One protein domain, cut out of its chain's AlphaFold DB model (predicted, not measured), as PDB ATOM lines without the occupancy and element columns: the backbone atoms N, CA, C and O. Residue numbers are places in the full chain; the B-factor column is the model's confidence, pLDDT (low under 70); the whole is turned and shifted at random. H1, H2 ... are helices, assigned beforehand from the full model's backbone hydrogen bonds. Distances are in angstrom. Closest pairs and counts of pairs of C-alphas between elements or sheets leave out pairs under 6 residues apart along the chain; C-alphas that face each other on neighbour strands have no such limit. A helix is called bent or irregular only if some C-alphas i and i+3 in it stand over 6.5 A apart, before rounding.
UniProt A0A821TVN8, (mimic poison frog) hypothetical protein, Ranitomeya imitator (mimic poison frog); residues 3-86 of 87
ATOM      1  N   GLY A   3      90.196 -25.421 -98.553       57.84
ATOM      2  CA  GLY A   3      89.586 -25.500 -97.208       57.84
ATOM      3  C   GLY A   3      88.052 -25.598 -97.280       57.84
ATOM      4  O   GLY A   3      87.411 -26.351 -96.558       57.84
ATOM      5  N   THR A   4      87.461 -24.962 -98.296       61.03
ATOM      6  CA  THR A   4      86.037 -25.083 -98.626       61.03
ATOM      7  C   THR A   4      85.605 -26.521 -98.925       61.03
ATOM      8  O   THR A   4      84.438 -26.813 -98.739       61.03
ATOM      9  N   LEU A   5      86.498 -27.419 -99.361       62.91
ATOM     10  CA  LEU A   5      86.176 -28.807 -99.723       62.91
ATOM     11  C   LEU A   5      85.924 -29.688 -98.491       62.91
ATOM     12  O   LEU A   5      85.054 -30.552 -98.543       62.91
ATOM     13  N   LEU A   6      86.638 -29.450 -97.386       65.81
ATOM     14  CA  LEU A   6      86.453 -30.167 -96.117       65.81
ATOM     15  C   LEU A   6      85.141 -29.736 -95.445       65.81
ATOM     16  O   LEU A   6      84.317 -30.564 -95.063       65.81
ATOM     17  N   LEU A   7      84.896 -28.423 -95.412       65.06
ATOM     18  CA  LEU A   7      83.604 -27.874 -95.007       65.06
ATOM     19  C   LEU A   7      82.474 -28.349 -95.925       65.06
ATOM     20  O   LEU A   7      81.453 -28.782 -95.408       65.06
ATOM     21  N   LEU A   8      82.649 -28.342 -97.254       61.72
ATOM     22  CA  LEU A   8      81.635 -28.850 -98.185       61.72
ATOM     23  C   LEU A   8      81.354 -30.329 -97.957       61.72
ATOM     24  O   LEU A   8      80.202 -30.714 -98.022       61.72
ATOM     25  N   SER A   9      82.367 -31.160 -97.720       63.22
ATOM     26  CA  SER A   9      82.145 -32.594 -97.498       63.22
ATOM     27  C   SER A   9      81.385 -32.842 -96.195       63.22
ATOM     28  O   SER A   9      80.441 -33.624 -96.200       63.22
ATOM     29  N   LEU A  10      81.685 -32.102 -95.122       64.81
ATOM     30  CA  LEU A  10      80.875 -32.112 -93.897       64.81
ATOM     31  C   LEU A  10      79.434 -31.627 -94.142       64.81
ATOM     32  O   LEU A  10      78.492 -32.248 -93.656       64.81
ATOM     33  N   LEU A  11      79.251 -30.563 -94.929       62.78
ATOM     34  CA  LEU A  11      77.938 -29.989 -95.255       62.78
ATOM     35  C   LEU A  11      77.121 -30.897 -96.191       62.78
ATOM     36  O   LEU A  11      75.918 -31.032 -96.026       62.78
ATOM     37  N   VAL A  12      77.763 -31.562 -97.150       62.53
ATOM     38  CA  VAL A  12      77.124 -32.489 -98.098       62.53
ATOM     39  C   VAL A  12      76.653 -33.761 -97.393       62.53
ATOM     40  O   VAL A  12      75.589 -34.281 -97.724       62.53
ATOM     41  N   ILE A  13      77.412 -34.242 -96.407       62.16
ATOM     42  CA  ILE A  13      77.031 -35.408 -95.602       62.16
ATOM     43  C   ILE A  13      75.949 -35.031 -94.577       62.16
ATOM     44  O   ILE A  13      75.010 -35.797 -94.395       62.16
ATOM     45  N   GLY A  14      76.058 -33.857 -93.941       57.97
ATOM     46  CA  GLY A  14      75.128 -33.406 -92.898       57.97
ATOM     47  C   GLY A  14      73.787 -32.863 -93.406       57.97
ATOM     48  O   GLY A  14      72.753 -33.205 -92.847       57.97
ATOM     49  N   GLU A  15      73.786 -32.047 -94.465       53.19
ATOM     50  CA  GLU A  15      72.589 -31.326 -94.941       53.19
ATOM     51  C   GLU A  15      71.977 -31.930 -96.214       53.19
ATOM     52  O   GLU A  15      70.770 -31.846 -96.422       53.19
ATOM     53  N   LEU A  16      72.791 -32.527 -97.094       50.28
ATOM     54  CA  LEU A  16      72.332 -32.963 -98.423       50.28
ATOM     55  C   LEU A  16      72.120 -34.476 -98.548       50.28
ATOM     56  O   LEU A  16      71.598 -34.914 -99.573       50.28
ATOM     57  N   GLY A  17      72.515 -35.277 -97.549       54.75
ATOM     58  CA  GLY A  17      72.322 -36.735 -97.548       54.75
ATOM     59  C   GLY A  17      72.912 -37.446 -98.773       54.75
ATOM     60  O   GLY A  17      72.489 -38.549 -99.121       54.75
ATOM     61  N   PHE A  18      73.855 -36.811 -99.477       49.94
ATOM     62  CA  PHE A  18      74.352 -37.318-100.748       49.94
ATOM     63  C   PHE A  18      75.429 -38.368-100.496       49.94
ATOM     64  O   PHE A  18      76.531 -38.069-100.029       49.94
ATOM     65  N   GLN A  19      75.109 -39.607-100.862       55.16
ATOM     66  CA  GLN A  19      75.988 -40.769-100.812       55.16
ATOM     67  C   GLN A  19      77.070 -40.677-101.905       55.16
ATOM     68  O   GLN A  19      77.146 -41.489-102.821       55.16
ATOM     69  N   THR A  20      77.920 -39.651-101.845       55.06
ATOM     70  CA  THR A  20      79.169 -39.658-102.605       55.06
ATOM     71  C   THR A  20      80.136 -40.552-101.836       55.06
ATOM     72  O   THR A  20      80.601 -40.207-100.750       55.06
ATOM     73  N   THR A  21      80.376 -41.757-102.357       61.06
ATOM     74  CA  THR A  21      81.179 -42.799-101.695       61.06
ATOM     75  C   THR A  21      82.532 -42.260-101.212       61.06
ATOM     76  O   THR A  21      82.977 -42.608-100.123       61.06
ATOM     77  N   GLU A  22      83.145 -41.335-101.956       60.53
ATOM     78  CA  GLU A  22      84.404 -40.679-101.573       60.53
ATOM     79  C   GLU A  22      84.296 -39.730-100.370       60.53
ATOM     80  O   GLU A  22      85.174 -39.748 -99.502       60.53
ATOM     81  N   ALA A  23      83.244 -38.908-100.272       66.88
ATOM     82  CA  ALA A  23      83.095 -37.986 -99.142       66.88
ATOM     83  C   ALA A  23      82.792 -38.755 -97.852       66.88
ATOM     84  O   ALA A  23      83.352 -38.451 -96.800       66.88
ATOM     85  N   CYS A  24      81.971 -39.801 -97.960       72.75
ATOM     86  CA  CYS A  24      81.636 -40.695 -96.857       72.75
ATOM     87  C   CYS A  24      82.889 -41.392 -96.298       72.75
ATOM     88  O   CYS A  24      83.145 -41.353 -95.093       72.75
ATOM     89  N   LEU A  25      83.737 -41.941 -97.178       79.88
ATOM     90  CA  LEU A  25      85.011 -42.546 -96.778       79.88
ATOM     91  C   LEU A  25      85.941 -41.527 -96.110       79.88
ATOM     92  O   LEU A  25      86.487 -41.815 -95.047       79.88
ATOM     93  N   THR A  26      86.074 -40.328 -96.682       83.62
ATOM     94  CA  THR A  26      86.923 -39.256 -96.132       83.62
ATOM     95  C   THR A  26      86.443 -38.806 -94.748       83.62
ATOM     96  O   THR A  26      87.256 -38.570 -93.853       83.62
ATOM     97  N   PHE A  27      85.127 -38.730 -94.542       84.00
ATOM     98  CA  PHE A  27      84.529 -38.409 -93.249       84.00
ATOM     99  C   PHE A  27      84.838 -39.473 -92.195       84.00
ATOM    100  O   PHE A  27      85.334 -39.126 -91.124       84.00
ATOM    101  N   PHE A  28      84.620 -40.758 -92.496       85.81
ATOM    102  CA  PHE A  28      84.933 -41.836 -91.553       85.81
ATOM    103  C   PHE A  28      86.433 -41.910 -91.241       85.81
ATOM    104  O   PHE A  28      86.814 -42.093 -90.084       85.81
ATOM    105  N   GLU A  29      87.299 -41.696 -92.237       88.69
ATOM    106  CA  GLU A  29      88.750 -41.609 -92.034       88.69
ATOM    107  C   GLU A  29      89.139 -40.426 -91.133       88.69
ATOM    108  O   GLU A  29      90.061 -40.532 -90.315       88.69
ATOM    109  N   GLY A  30      88.453 -39.291 -91.295       90.50
ATOM    110  CA  GLY A  30      88.629 -38.095 -90.479       90.50
ATOM    111  C   GLY A  30      88.177 -38.318 -89.041       90.50
ATOM    112  O   GLY A  30      88.958 -38.095 -88.115       90.50
ATOM    113  N   TYR A  31      86.964 -38.838 -88.852       91.00
ATOM    114  CA  TYR A  31      86.432 -39.205 -87.543       91.00
ATOM    115  C   TYR A  31      87.359 -40.174 -86.809       91.00
ATOM    116  O   TYR A  31      87.741 -39.920 -85.668       91.00
ATOM    117  N   TRP A  32      87.788 -41.248 -87.479       92.06
ATOM    118  CA  TRP A  32      88.676 -42.241 -86.882       92.06
ATOM    119  C   TRP A  32      89.975 -41.610 -86.378       92.06
ATOM    120  O   TRP A  32      90.450 -41.928 -85.287       92.06
ATOM    121  N   ARG A  33      90.547 -40.667 -87.135       94.06
ATOM    122  CA  ARG A  33      91.756 -39.954 -86.710       94.06
ATOM    123  C   ARG A  33      91.523 -39.020 -85.535       94.06
ATOM    124  O   ARG A  33      92.386 -38.948 -84.663       94.06
ATOM    125  N   VAL A  34      90.388 -38.334 -85.495       94.56
ATOM    126  CA  VAL A  34      90.023 -37.474 -84.364       94.56
ATOM    127  C   VAL A  34      89.824 -38.310 -83.097       94.56
ATOM    128  O   VAL A  34      90.388 -37.977 -82.061       94.56
ATOM    129  N   ALA A  35      89.100 -39.425 -83.181       94.19
ATOM    130  CA  ALA A  35      88.774 -40.244 -82.017       94.19
ATOM    131  C   ALA A  35      89.943 -41.131 -81.544       94.19
ATOM    132  O   ALA A  35      90.175 -41.269 -80.340       94.19
ATOM    133  N   PHE A  36      90.708 -41.737 -82.459       92.50
ATOM    134  CA  PHE A  36      91.648 -42.818 -82.124       92.50
ATOM    135  C   PHE A  36      93.117 -42.535 -82.442       92.50
ATOM    136  O   PHE A  36      93.983 -43.176 -81.846       92.50
ATOM    137  N   ALA A  37      93.431 -41.609 -83.351       92.50
ATOM    138  CA  ALA A  37      94.821 -41.340 -83.717       92.50
ATOM    139  C   ALA A  37      95.479 -40.288 -82.806       92.50
ATOM    140  O   ALA A  37      94.837 -39.658 -81.970       92.50
ATOM    141  N   GLY A  38      96.788 -40.094 -82.980       92.25
ATOM    142  CA  GLY A  38      97.522 -38.981 -82.373       92.25
ATOM    143  C   GLY A  38      97.540 -37.728 -83.257       92.25
ATOM    144  O   GLY A  38      97.288 -37.801 -84.466       92.25
ATOM    145  N   LYS A  39      97.931 -36.589 -82.668       93.25
ATOM    146  CA  LYS A  39      97.995 -35.271 -83.334       93.25
ATOM    147  C   LYS A  39      98.796 -35.280 -84.634       93.25
ATOM    148  O   LYS A  39      98.396 -34.644 -85.606       93.25
ATOM    149  N   THR A  40      99.888 -36.041 -84.701       94.31
ATOM    150  CA  THR A  40     100.723 -36.152 -85.911       94.31
ATOM    151  C   THR A  40      99.968 -36.783 -87.083       94.31
ATOM    152  O   THR A  40     100.031 -36.287 -88.208       94.31
ATOM    153  N   LEU A  41      99.227 -37.866 -86.829       94.31
ATOM    154  CA  LEU A  41      98.461 -38.566 -87.864       94.31
ATOM    155  C   LEU A  41      97.238 -37.755 -88.299       94.31
ATOM    156  O   LEU A  41      96.933 -37.723 -89.492       94.31
ATOM    157  N   LEU A  42      96.584 -37.067 -87.357       93.50
ATOM    158  CA  LEU A  42      95.509 -36.125 -87.656       93.50
ATOM    159  C   LEU A  42      96.022 -34.987 -88.551       93.50
ATOM    160  O   LEU A  42      95.498 -34.783 -89.639       93.50
ATOM    161  N   ASN A  43      97.107 -34.313 -88.166       93.44
ATOM    162  CA  ASN A  43      97.669 -33.216 -88.955       93.44
ATOM    163  C   ASN A  43      98.152 -33.638 -90.340       93.44
ATOM    164  O   ASN A  43      97.992 -32.878 -91.293       93.44
ATOM    165  N   SER A  44      98.729 -34.836 -90.471       93.88
ATOM    166  CA  SER A  44      99.129 -35.381 -91.771       93.88
ATOM    167  C   SER A  44      97.924 -35.557 -92.699       93.88
ATOM    168  O   SER A  44      97.967 -35.156 -93.860       93.88
ATOM    169  N   PHE A  45      96.815 -36.086 -92.177       92.12
ATOM    170  CA  PHE A  45      95.568 -36.214 -92.927       92.12
ATOM    171  C   PHE A  45      94.971 -34.857 -93.306       92.12
ATOM    172  O   PHE A  45      94.650 -34.632 -94.467       92.12
ATOM    173  N   LEU A  46      94.921 -33.914 -92.366       90.69
ATOM    174  CA  LEU A  46      94.424 -32.561 -92.619       90.69
ATOM    175  C   LEU A  46      95.282 -31.789 -93.628       90.69
ATOM    176  O   LEU A  46      94.750 -31.006 -94.411       90.69
ATOM    177  N   SER A  47      96.591 -32.046 -93.678       91.62
ATOM    178  CA  SER A  47      97.459 -31.517 -94.736       91.62
ATOM    179  C   SER A  47      97.091 -32.039 -96.119       91.62
ATOM    180  O   SER A  47      97.148 -31.267 -97.068       91.62
ATOM    181  N   LYS A  48      96.672 -33.304 -96.254       89.12
ATOM    182  CA  LYS A  48      96.207 -33.840 -97.547       89.12
ATOM    183  C   LYS A  48      94.915 -33.178 -98.023       89.12
ATOM    184  O   LYS A  48      94.675 -33.114 -99.222       89.12
ATOM    185  N   LEU A  49      94.108 -32.682 -97.087       86.44
ATOM    186  CA  LEU A  49      92.858 -31.974 -97.358       86.44
ATOM    187  C   LEU A  49      93.046 -30.454 -97.483       86.44
ATOM    188  O   LEU A  49      92.060 -29.729 -97.581       86.44
ATOM    189  N   ASP A  50      94.295 -29.968 -97.471       87.81
ATOM    190  CA  ASP A  50      94.621 -28.539 -97.515       87.81
ATOM    191  C   ASP A  50      93.885 -27.732 -96.416       87.81
ATOM    192  O   ASP A  50      93.477 -26.585 -96.627       87.81
ATOM    193  N   ALA A  51      93.716 -28.337 -95.230       86.06
ATOM    194  CA  ALA A  51      93.020 -27.727 -94.102       86.06
ATOM    195  C   ALA A  51      93.764 -26.488 -93.582       86.06
ATOM    196  O   ALA A  51      94.988 -26.498 -93.372       86.06
ATOM    197  N   THR A  52      92.994 -25.438 -93.319       91.19
ATOM    198  CA  THR A  52      93.452 -24.169 -92.757       91.19
ATOM    199  C   THR A  52      93.986 -24.341 -91.334       91.19
ATOM    200  O   THR A  52      93.680 -25.306 -90.631       91.19
ATOM    201  N   ALA A  53      94.771 -23.366 -90.869       91.94
ATOM    202  CA  ALA A  53      95.276 -23.366 -89.496       91.94
ATOM    203  C   ALA A  53      94.139 -23.406 -88.456       91.94
ATOM    204  O   ALA A  53      94.247 -24.106 -87.452       91.94
ATOM    205  N   ALA A  54      93.031 -22.707 -88.720       91.06
ATOM    206  CA  ALA A  54      91.874 -22.687 -87.830       91.06
ATOM    207  C   ALA A  54      91.170 -24.054 -87.754       91.06
ATOM    208  O   ALA A  54      90.848 -24.512 -86.659       91.06
ATOM    209  N   GLU A  55      90.987 -24.736 -88.891       89.25
ATOM    210  CA  GLU A  55      90.377 -26.075 -88.942       89.25
ATOM    211  C   GLU A  55      91.220 -27.115 -88.197       89.25
ATOM    212  O   GLU A  55      90.679 -27.944 -87.468       89.25
ATOM    213  N   ARG A  56      92.550 -27.037 -88.315       91.94
ATOM    214  CA  ARG A  56      93.467 -27.914 -87.570       91.94
ATOM    215  C   ARG A  56      93.312 -27.737 -86.069       91.94
ATOM    216  O   ARG A  56      93.094 -28.717 -85.368       91.94
ATOM    217  N   VAL A  57      93.353 -26.493 -85.592       94.06
ATOM    218  CA  VAL A  57      93.192 -26.183 -84.165       94.06
ATOM    219  C   VAL A  57      91.827 -26.645 -83.652       94.06
ATOM    220  O   VAL A  57      91.732 -27.162 -82.541       94.06
ATOM    221  N   ALA A  58      90.765 -26.482 -84.443       93.38
ATOM    222  CA  ALA A  58      89.437 -26.951 -84.065       93.38
ATOM    223  C   ALA A  58      89.396 -28.482 -83.906       93.38
ATOM    224  O   ALA A  58      88.927 -28.978 -82.884       93.38
ATOM    225  N   LEU A  59      89.932 -29.230 -84.874       93.25
ATOM    226  CA  LEU A  59      89.933 -30.694 -84.836       93.25
ATOM    227  C   LEU A  59      90.886 -31.267 -83.776       93.25
ATOM    228  O   LEU A  59      90.572 -32.288 -83.168       93.25
ATOM    229  N   GLU A  60      92.009 -30.601 -83.497       94.31
ATOM    230  CA  GLU A  60      92.899 -30.966 -82.390       94.31
ATOM    231  C   GLU A  60      92.210 -30.836 -81.031       94.31
ATOM    232  O   GLU A  60      92.363 -31.719 -80.193       94.31
ATOM    233  N   LYS A  61      91.398 -29.792 -80.826       95.19
ATOM    234  CA  LYS A  61      90.615 -29.639 -79.589       95.19
ATOM    235  C   LYS A  61      89.601 -30.765 -79.409       95.19
ATOM    236  O   LYS A  61      89.425 -31.251 -78.299       95.19
ATOM    237  N   ILE A  62      88.958 -31.210 -80.488       94.62
ATOM    238  CA  ILE A  62      88.030 -32.350 -80.428       94.62
ATOM    239  C   ILE A  62      88.795 -33.637 -80.092       94.62
ATOM    240  O   ILE A  62      88.340 -34.431 -79.270       94.62
ATOM    241  N   GLN A  63      89.975 -33.838 -80.682       95.19
ATOM    242  CA  GLN A  63      90.833 -34.975 -80.346       95.19
ATOM    243  C   GLN A  63      91.285 -34.946 -78.877       95.19
ATOM    244  O   GLN A  63      91.337 -36.000 -78.239       95.19
ATOM    245  N   ASP A  64      91.571 -33.765 -78.325       95.69
ATOM    246  CA  ASP A  64      91.890 -33.603 -76.905       95.69
ATOM    247  C   ASP A  64      90.703 -34.037 -76.022       95.69
ATOM    248  O   ASP A  64      90.901 -34.847 -75.115       95.69
ATOM    249  N   CYS A  65      89.459 -33.672 -76.367       95.25
ATOM    250  CA  CYS A  65      88.261 -34.167 -75.669       95.25
ATOM    251  C   CYS A  65      88.150 -35.705 -75.684       95.25
ATOM    252  O   CYS A  65      87.803 -36.321 -74.674       95.25
ATOM    253  N   TYR A  66      88.466 -36.354 -76.809       94.75
ATOM    254  CA  TYR A  66      88.476 -37.820 -76.892       94.75
ATOM    255  C   TYR A  66      89.588 -38.452 -76.049       94.75
ATOM    256  O   TYR A  66      89.405 -39.550 -75.516       94.75
ATOM    257  N   HIS A  67      90.749 -37.805 -75.935       93.19
ATOM    258  CA  HIS A  67      91.810 -38.274 -75.045       93.19
ATOM    259  C   HIS A  67      91.421 -38.146 -73.575       93.19
ATOM    260  O   HIS A  67      91.607 -39.108 -72.832       93.19
ATOM    261  N   GLU A  68      90.837 -37.018 -73.180       95.06
ATOM    262  CA  GLU A  68      90.363 -36.774 -71.814       95.06
ATOM    263  C   GLU A  68      89.227 -37.728 -71.418       95.06
ATOM    264  O   GLU A  68      89.225 -38.270 -70.314       95.06
ATOM    265  N   GLY A  69      88.291 -38.002 -72.335       92.12
ATOM    266  CA  GLY A  69      87.191 -38.948 -72.113       92.12
ATOM    267  C   GLY A  69      87.616 -40.423 -72.073       92.12
ATOM    268  O   GLY A  69      86.883 -41.276 -71.566       92.12
ATOM    269  N   GLY A  70      88.802 -40.747 -72.590       92.88
ATOM    270  CA  GLY A  70      89.355 -42.099 -72.580       92.88
ATOM    271  C   GLY A  70      88.596 -43.107 -73.456       92.88
ATOM    272  O   GLY A  70      87.768 -42.770 -74.302       92.88
ATOM    273  N   LEU A  71      88.907 -44.395 -73.270       91.31
ATOM    274  CA  LEU A  71      88.437 -45.478 -74.150       91.31
ATOM    275  C   LEU A  71      86.905 -45.625 -74.163       91.31
ATOM    276  O   LEU A  71      86.324 -45.926 -75.203       91.31
ATOM    277  N   LYS A  72      86.250 -45.412 -73.015       92.12
ATOM    278  CA  LYS A  72      84.798 -45.584 -72.881       92.12
ATOM    279  C   LYS A  72      84.041 -44.608 -73.782       92.12
ATOM    280  O   LYS A  72      83.155 -45.039 -74.511       92.12
ATOM    281  N   THR A  73      84.417 -43.330 -73.766       92.06
ATOM    282  CA  THR A  73      83.805 -42.297 -74.615       92.06
ATOM    283  C   THR A  73      84.010 -42.610 -76.093       92.06
ATOM    284  O   THR A  73      83.048 -42.633 -76.849       92.06
ATOM    285  N   LYS A  74      85.235 -42.974 -76.490       92.81
ATOM    286  CA  LYS A  74      85.549 -43.343 -77.881       92.81
ATOM    287  C   LYS A  74      84.690 -44.504 -78.398       92.81
ATOM    288  O   LYS A  74      84.249 -44.480 -79.541       92.81
ATOM    289  N   LEU A  75      84.462 -45.528 -77.570       92.75
ATOM    290  CA  LEU A  75      83.643 -46.688 -77.942       92.75
ATOM    291  C   LEU A  75      82.152 -46.352 -78.033       92.75
ATOM    292  O   LEU A  75      81.488 -46.832 -78.949       92.75
ATOM    293  N   LEU A  76      81.633 -45.540 -77.109       93.94
ATOM    294  CA  LEU A  76      80.240 -45.093 -77.142       93.94
ATOM    295  C   LEU A  76      79.965 -44.232 -78.378       93.94
ATOM    296  O   LEU A  76      79.009 -44.500 -79.100       93.94
ATOM    297  N   ASP A  77      80.839 -43.276 -78.684       92.19
ATOM    298  CA  ASP A  77      80.680 -42.423 -79.864       92.19
ATOM    299  C   ASP A  77      80.820 -43.225 -81.161       92.19
ATOM    300  O   ASP A  77      80.072 -43.006 -82.113       92.19
ATOM    301  N   LEU A  78      81.707 -44.230 -81.198       90.94
ATOM    302  CA  LEU A  78      81.792 -45.154 -82.330       90.94
ATOM    303  C   LEU A  78      80.486 -45.939 -82.521       90.94
ATOM    304  O   LEU A  78      80.040 -46.099 -83.654       90.94
ATOM    305  N   GLN A  79      79.852 -46.403 -81.438       90.69
ATOM    306  CA  GLN A  79      78.545 -47.062 -81.521       90.69
ATOM    307  C   GLN A  79      77.473 -46.116 -82.059       90.69
ATOM    308  O   GLN A  79      76.733 -46.499 -82.961       90.69
ATOM    309  N   VAL A  80      77.406 -44.882 -81.547       89.31
ATOM    310  CA  VAL A  80      76.457 -43.865 -82.027       89.31
ATOM    311  C   VAL A  80      76.665 -43.595 -83.512       89.31
ATOM    312  O   VAL A  80      75.700 -43.621 -84.273       89.31
ATOM    313  N   MET A  81      77.915 -43.419 -83.940       86.88
ATOM    314  CA  MET A  81      78.246 -43.204 -85.343       86.88
ATOM    315  C   MET A  81      77.771 -44.361 -86.221       86.88
ATOM    316  O   MET A  81      77.047 -44.120 -87.186       86.88
ATOM    317  N   VAL A  82      78.114 -45.604 -85.870       84.19
ATOM    318  CA  VAL A  82      77.692 -46.788 -86.631       84.19
ATOM    319  C   VAL A  82      76.167 -46.858 -86.704       84.19
ATOM    320  O   VAL A  82      75.630 -46.945 -87.804       84.19
ATOM    321  N   MET A  83      75.465 -46.722 -85.575       82.25
ATOM    322  CA  MET A  83      73.998 -46.768 -85.534       82.25
ATOM    323  C   MET A  83      73.344 -45.665 -86.375       82.25
ATOM    324  O   MET A  83      72.367 -45.937 -87.056       82.25
ATOM    325  N   SER A  84      73.884 -44.444 -86.357       76.62
ATOM    326  CA  SER A  84      73.354 -43.317 -87.143       76.62
ATOM    327  C   SER A  84      73.612 -43.428 -88.649       76.62
ATOM    328  O   SER A  84      72.959 -42.749 -89.436       76.62
ATOM    329  N   SER A  85      74.573 -44.264 -89.048       71.31
ATOM    330  CA  SER A  85      74.992 -44.446 -90.442       71.31
ATOM    331  C   SER A  85      74.394 -45.684 -91.118       71.31
ATOM    332  O   SER A  85      74.554 -45.847 -92.330       71.31
ATOM    333  N   LEU A  86      73.727 -46.558 -90.354       64.81
ATOM    334  CA  LEU A  86      72.974 -47.686 -90.897       64.81
ATOM    335  C   LEU A  86      71.560 -47.223 -91.309       64.81
ATOM    336  O   LEU A  86      70.934 -46.495 -90.539       64.81
TER     337      LEU A  86
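What this domain is: This is residues 3 to 86 of the 87 residues of the protein "(mimic poison frog) hypothetical protein" of Ranitomeya imitator (mimic poison frog) (UniProt A0A821TVN8). What shape does the model make? The long helix H4 is bent into a V, and H2 runs in from the V's open side towards its bend, while H3 folds back beside H2 and packs on the arm H4a. H1 lies across the beginning of H2, on the open side of the V, and the arm H4b touches no helix. What is it built of? The printed part has 84 residues with four named helices, in the order H1, H2, H3, H4, and no named strand; the class is all helix. How large is its outline? It is compact, with a radius of gyration of the C-alphas of 12.8 A, and flat, spanning 32 by 32 by 16 A.

Where its parts are: Where is the longest helix? H4, residues 53 to 85, was assigned by its hydrogen bonds as one helix but is bent: C-alphas 68 and 71 are 9.2 A apart. Its arm H4a, residues 53 to 68, is 22.7 A long and begins at C-alpha 53 (95.276, -23.366, -89.496); H4b, residues 71 to 85, is 21.1 A long and ends at C-alpha 85 (74.992, -44.446, -90.442). Where are the others? H1, residues 3 to 14, is 17.0 A long and begins at C-alpha 3 (89.586, -25.500, -97.208). H2, residues 21 to 36, is 22.2 A long, and H3, residues 39 to 48, is 14.4 A long.

How they stand to each other: How do the arms stand? H4a and H4b are close but not clearly touching, at a steep tilt of 63 degrees, with closest C-alphas Tyr 66 and Lys 74 at 6.3 A. What does the hub, H2, touch? With residues 34 to 36 alone it touches H4a at a steep tilt of 54 degrees, closest C-alphas Val 34 and Gln 63 at 4.8 A. With residues 30 to 34 alone it touches H3 in a helical hairpin at 20 degrees, closest C-alphas Arg 33 and Leu 42 at 5.4 A. With residues 23 to 27 alone it touches H1, about perpendicular at 81 degrees, closest C-alphas Ser 9 and Ala 23 at 5.7 A. What of H3 and H4b? H3 and H4a form a helical hairpin at a shallow tilt of 33 degrees, only just short of steep, closest C-alphas Lys 39 and Glu 60 at 6.7 A. H4b is close to H2 but not clearly touching, with the C-alphas of Ala 35 and Lys 74 at 6.1 A, and is apart from H1 and H3. Are the backbones well formed? In H1, H2, H3, H4a and H4b every O i to N i+4 pair is within hydrogen-bond range.

The domain as a whole: How far does it reach? The two C-alphas farthest apart, those of Phe 18 and Glu 68, are 33.1 A apart. Is anything missing? The printed part has no cut; the links H2 to H3 and H3 to H4 are tight, and H1 to H2 is short. Where is confidence low? Residues 3 to 23 and residue 86 are under 70, and the mean pLDDT of the printed part is 82.5.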